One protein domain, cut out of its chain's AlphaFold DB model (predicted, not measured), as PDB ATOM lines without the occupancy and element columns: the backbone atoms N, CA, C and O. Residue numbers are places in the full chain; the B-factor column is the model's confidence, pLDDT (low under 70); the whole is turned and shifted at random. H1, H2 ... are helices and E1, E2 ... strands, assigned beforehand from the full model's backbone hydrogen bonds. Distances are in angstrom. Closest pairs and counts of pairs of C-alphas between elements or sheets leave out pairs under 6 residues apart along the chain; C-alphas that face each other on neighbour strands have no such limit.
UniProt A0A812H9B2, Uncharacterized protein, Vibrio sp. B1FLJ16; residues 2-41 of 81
ATOM      1  N   LYS A   2      97.615  35.707 180.221       73.12
ATOM      2  CA  LYS A   2      96.887  35.302 181.445       73.12
ATOM      3  C   LYS A   2      96.826  33.780 181.655       73.12
ATOM      4  O   LYS A   2      97.030  33.323 182.770       73.12
ATOM      5  N   TRP A   3      96.646  33.012 180.579       82.69
ATOM      6  CA  TRP A   3      96.614  31.548 180.633       82.69
ATOM      7  C   TRP A   3      97.958  30.912 181.045       82.69
ATOM      8  O   TRP A   3      97.953  29.900 181.735       82.69
ATOM      9  N   LEU A   4      99.106  31.513 180.697       79.81
ATOM     10  CA  LEU A   4     100.448  31.042 181.095       79.81
ATOM     11  C   LEU A   4     100.728  31.301 182.580       79.81
ATOM     12  O   LEU A   4     101.375  30.500 183.248       79.81
ATOM     13  N   VAL A   5     100.208  32.414 183.099       81.44
ATOM     14  CA  VAL A   5     100.272  32.729 184.532       81.44
ATOM     15  C   VAL A   5      99.336  31.806 185.317       81.44
ATOM     16  O   VAL A   5      99.736  31.231 186.321       81.44
ATOM     17  N   GLN A   6      98.111  31.588 184.827       81.88
ATOM     18  CA  GLN A   6      97.133  30.686 185.452       81.88
ATOM     19  C   GLN A   6      97.577  29.218 185.462       81.88
ATOM     20  O   GLN A   6      97.278  28.502 186.410       81.88
ATOM     21  N   SER A   7      98.294  28.772 184.431       83.25
ATOM     22  CA  SER A   7      98.873  27.423 184.373       83.25
ATOM     23  C   SER A   7     100.168  27.281 185.181       83.25
ATOM     24  O   SER A   7     100.686  26.175 185.314       83.25
ATOM     25  N   GLY A   8     100.681  28.374 185.759       84.62
ATOM     26  CA  GLY A   8     101.862  28.360 186.620       84.62
ATOM     27  C   GLY A   8     103.195  28.288 185.875       84.62
ATOM     28  O   GLY A   8     104.212  27.983 186.497       84.62
ATOM     29  N   TYR A   9     103.223  28.568 184.570       85.75
ATOM     30  CA  TYR A   9     104.462  28.613 183.781       85.75
ATOM     31  C   TYR A   9     105.189  29.959 183.873       85.75
ATOM     32  O   TYR A   9     106.405  30.014 183.699       85.75
ATOM     33  N   LEU A  10     104.461  31.039 184.169       85.56
ATOM     34  CA  LEU A  10     105.011  32.383 184.351       85.56
ATOM     35  C   LEU A  10     104.552  32.987 185.680       85.56
ATOM     36  O   LEU A  10     103.386  32.853 186.054       85.56
ATOM     37  N   TRP A  11     105.440  33.717 186.347       86.81
ATOM     38  CA  TRP A  11     105.076  34.661 187.402       86.81
ATOM     39  C   TRP A  11     105.089  36.080 186.846       86.81
ATOM     40  O   TRP A  11     105.841  36.395 185.926       86.81
ATOM     41  N   CYS A  12     104.207  36.922 187.370       82.31
ATOM     42  CA  CYS A  12     104.072  38.308 186.951       82.31
ATOM     43  C   CYS A  12     103.697  39.140 188.174       82.31
ATOM     44  O   CYS A  12     102.676  38.860 188.805       82.31
ATOM     45  N   ASP A  13     104.498  40.156 188.477       74.19
ATOM     46  CA  ASP A  13     104.294  41.010 189.653       74.19
ATOM     47  C   ASP A  13     103.064  41.918 189.517       74.19
ATOM     48  O   ASP A  13     102.450  42.304 190.513       74.19
ATOM     49  N   ASN A  14     102.650  42.245 188.285       66.12
ATOM     50  CA  ASN A  14     101.495  43.106 188.048       66.12
ATOM     51  C   ASN A  14     100.571  42.583 186.942       66.12
ATOM     52  O   ASN A  14     100.674  42.949 185.773       66.12
ATOM     53  N   THR A  15      99.590  41.767 187.330       64.38
ATOM     54  CA  THR A  15      98.553  41.248 186.422       64.38
ATOM     55  C   THR A  15      97.334  42.165 186.291       64.38
ATOM     56  O   THR A  15      96.371  41.800 185.614       64.38
ATOM     57  N   LYS A  16      97.315  43.318 186.980       62.97
ATOM     58  CA  LYS A  16      96.142  44.209 187.052       62.97
ATOM     59  C   LYS A  16      96.081  45.224 185.909       62.97
ATOM     60  O   LYS A  16      95.029  45.819 185.698       62.97
ATOM     61  N   LYS A  17      97.171  45.412 185.158       62.28
ATOM     62  CA  LYS A  17      97.184  46.256 183.959       62.28
ATOM     63  C   LYS A  17      96.815  45.403 182.732       62.28
ATOM     64  O   LYS A  17      97.536  44.464 182.416       62.28
ATOM     65  N   PRO A  18      95.714  45.704 182.021       57.22
ATOM     66  CA  PRO A  18      95.249  44.878 180.904       57.22
ATOM     67  C   PRO A  18      96.141  44.953 179.654       57.22
ATOM     68  O   PRO A  18      96.077  44.057 178.818       57.22
ATOM     69  N   ILE A  19      96.958  46.004 179.524       62.88
ATOM     70  CA  ILE A  19      97.744  46.287 178.310       62.88
ATOM     71  C   ILE A  19      99.228  45.927 178.488       62.88
ATOM     72  O   ILE A  19      99.871  45.534 177.522       62.88
ATOM     73  N   ASN A  20      99.755  45.979 179.719       61.12
ATOM     74  CA  ASN A  20     101.180  45.788 179.993       61.12
ATOM     75  C   ASN A  20     101.403  44.721 181.065       61.12
ATOM     76  O   ASN A  20     100.796  44.774 182.134       61.12
ATOM     77  N   PHE A  21     102.325  43.802 180.784       67.31
ATOM     78  CA  PHE A  21     102.864  42.849 181.748       67.31
ATOM     79  C   PHE A  21     104.269  43.321 182.129       67.31
ATOM     80  O   PHE A  21     105.141  43.429 181.270       67.31
ATOM     81  N   GLU A  22     104.473  43.636 183.403       71.31
ATOM     82  CA  GLU A  22     105.756  44.079 183.959       71.31
ATOM     83  C   GLU A  22     106.258  43.016 184.943       71.31
ATOM     84  O   GLU A  22     105.452  42.370 185.616       71.31
ATOM     85  N   GLY A  23     107.579  42.816 185.015       74.19
ATOM     86  CA  GLY A  23     108.172  41.847 185.946       74.19
ATOM     87  C   GLY A  23     107.768  40.398 185.657       74.19
ATOM     88  O   GLY A  23     107.443  39.650 186.574       74.19
ATOM     89  N   VAL A  24     107.725  40.001 184.379       81.50
ATOM     90  CA  VAL A  24     107.423  38.612 184.004       81.50
ATOM     91  C   VAL A  24     108.680  37.762 184.140       81.50
ATOM     92  O   VAL A  24     109.666  38.005 183.447       81.50
ATOM     93  N   VAL A  25     108.618  36.730 184.975       88.12
ATOM     94  CA  VAL A  25     109.700  35.755 185.147       88.12
ATOM     95  C   VAL A  25     109.204  34.338 184.885       88.12
ATOM     96  O   VAL A  25     108.031  34.012 185.091       88.12
ATOM     97  N   LEU A  26     110.106  33.488 184.396       85.88
ATOM     98  CA  LEU A  26     109.816  32.079 184.173       85.88
ATOM     99  C   LEU A  26     109.765  31.344 185.515       85.88
ATOM    100  O   LEU A  26     110.629  31.549 186.368       85.88
ATOM    101  N   THR A  27     108.783  30.466 185.694       89.62
ATOM    102  CA  THR A  27     108.784  29.567 186.854       89.62
ATOM    103  C   THR A  27     109.723  28.385 186.605       89.62
ATOM    104  O   THR A  27     110.013  28.072 185.446       89.62
ATOM    105  N   PRO A  28     110.158  27.662 187.653       87.25
ATOM    106  CA  PRO A  28     110.943  26.439 187.479       87.25
ATOM    107  C   PRO A  28     110.258  25.420 186.554       87.25
ATOM    108  O   PRO A  28     110.885  24.889 185.645       87.25
ATOM    109  N   ARG A  29     108.936  25.245 186.695       80.06
ATOM    110  CA  ARG A  29     108.129  24.380 185.817       80.06
ATOM    111  C   ARG A  29     108.081  24.884 184.377       80.06
ATOM    112  O   ARG A  29     108.128  24.091 183.444       80.06
ATOM    113  N   GLY A  30     107.984  26.201 184.186       83.94
ATOM    114  CA  GLY A  30     108.080  26.810 182.860       83.94
ATOM    115  C   GLY A  30     109.431  26.532 182.200       83.94
ATOM    116  O   GLY A  30     109.478  26.263 181.003       83.94
ATOM    117  N   LEU A  31     110.514  26.540 182.983       83.94
ATOM    118  CA  LEU A  31     111.868  26.278 182.492       83.94
ATOM    119  C   LEU A  31     112.061  24.813 182.110       83.94
ATOM    120  O   LEU A  31     112.639  24.525 181.068       83.94
ATOM    121  N   GLU A  32     111.545  23.893 182.921       81.94
ATOM    122  CA  GLU A  32     111.554  22.461 182.622       81.94
ATOM    123  C   GLU A  32     110.823  22.164 181.312       81.94
ATOM    124  O   GLU A  32     111.371  21.492 180.444       81.94
ATOM    125  N   VAL A  33     109.626  22.726 181.117       82.44
ATOM    126  CA  VAL A  33     108.871  22.562 179.865       82.44
ATOM    127  C   VAL A  33     109.612  23.171 178.677       82.44
ATOM    128  O   VAL A  33     109.614  22.580 177.601       82.44
ATOM    129  N   LEU A  34     110.264  24.322 178.863       78.44
ATOM    130  CA  LEU A  34     111.062  24.946 177.811       78.44
ATOM    131  C   LEU A  34     112.278  24.086 177.433       78.44
ATOM    132  O   LEU A  34     112.585  23.953 176.254       78.44
ATOM    133  N   ASN A  35     112.931  23.463 178.413       78.94
ATOM    134  CA  ASN A  35     114.051  22.546 178.188       78.94
ATOM    135  C   ASN A  35     113.619  21.206 177.577       78.94
ATOM    136  O   ASN A  35     114.417  20.552 176.917       78.94
ATOM    137  N   LEU A  36     112.364  20.802 177.779       77.00
ATOM    138  CA  LEU A  36     111.759  19.622 177.156       77.00
ATOM    139  C   LEU A  36     111.199  19.911 175.757       77.00
ATOM    140  O   LEU A  36     110.582  19.029 175.154       77.00
ATOM    141  N   MET A  37     111.372  21.134 175.238       76.44
ATOM    142  CA  MET A  37     110.947  21.456 173.882       76.44
ATOM    143  C   MET A  37     111.676  20.545 172.893       76.44
ATOM    144  O   MET A  37     112.906  20.521 172.878       76.44
ATOM    145  N   PRO A  38     110.938  19.791 172.063       64.69
ATOM    146  CA  PRO A  38     111.554  18.874 171.125       64.69
ATOM    147  C   PRO A  38     112.402  19.653 170.117       64.69
ATOM    148  O   PRO A  38     112.012  20.731 169.660       64.69
ATOM    149  N   ASP A  39     113.528  19.073 169.702       63.72
ATOM    150  CA  ASP A  39     114.431  19.677 168.714       63.72
ATOM    151  C   ASP A  39     113.734  19.995 167.381       63.72
ATOM    152  O   ASP A  39     114.184  20.864 166.636       63.72
ATOM    153  N   SER A  40     112.600  19.342 167.097       60.78
ATOM    154  CA  SER A  40     111.721  19.654 165.963       60.78
ATOM    155  C   SER A  40     111.130  21.068 166.012       60.78
ATOM    156  O   SER A  40     110.844  21.638 164.963       60.78
ATOM    157  N   LEU A  41     110.969  21.643 167.208       63.00
ATOM    158  CA  LEU A  41     110.575  23.037 167.441       63.00
ATOM    159  C   LEU A  41     111.788  23.944 167.713       63.00
ATOM    160  O   LEU A  41     111.713  25.147 167.470       63.00
TER     161      LEU A  41
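This is residues 2 to 41 of the 81 residues of an uncharacterized protein of Vibrio sp. B1FLJ16 (UniProt A0A812H9B2). A short hairpin of two strands, E1 and E2, makes the middle of a drawn-out, loosely built model; the long loop of residues 13 to 23 joins the strands at one end, and helix H2 follows beyond the other end, with residues 35 to 41 sticking out as a free tail. A one-turn helix, H1, sits beside E1, away from E2. The printed part has 40 residues, with two named helices and two named strands in the order H1, E1, E2, H2; the sheet is E1 - E2, antiparallel. The class is mixed, helices and strands, though the named elements hold 19 residues, under half of the printed part. The whole is loose, with a radius of gyration of the C-alphas of 11.8 A, and elongated, with spans of 35 by 18 by 15 A.

The printed part begins with helix H1, residues 2 to 6, and a tight link of 3 residues leads to strand E1, residues 10 to 12. The closest C-alphas of H1 and E1 are those of Leu 4 and Leu 10, 5.8 A apart. A long link of 11 residues joins E1 to strand E2, residues 24 to 26. E1 and E2 form a hairpin of antiparallel strands, with 153 degrees between their directions. C-alphas 11 and 25 face each other at 5.3 A; N 11 and O 25, at 2.9 A, and N 25 and O 11, at 3.0 A, are within hydrogen-bond range. A tight link of 1 residue joins E2 to helix H2, residues 28 to 35. The closest C-alphas of E1 and H2 are those of Leu 10 and Gly 30, 6.5 A apart. H1 is apart from both E2 and H2. In H1 and H2 every O i to N i+4 pair is within hydrogen-bond range.

H1 runs from C-alpha 2 at (96.887, 35.302, 181.445) to C-alpha 6, 6.1 A away. E1 measures 6.5 A from C-alpha 10 to C-alpha 12, and E2 measures 7.0 A from C-alpha 24, at (107.423, 38.612, 184.004), to C-alpha 26. H2 measures 10.5 A from C-alpha 28 to C-alpha 35, which is at (114.051, 22.546, 178.188).

The two C-alphas farthest apart are those of Lys 16, in the long link between E1 and E2, and Ser 40, at 35.9 A. Residues 35 to 41, of which 35 belongs to H2, stand free. The printed part has no cut. The mean pLDDT of the printed part is 76.0; residues 14 to 21 and residues 38 to 41 are under 70.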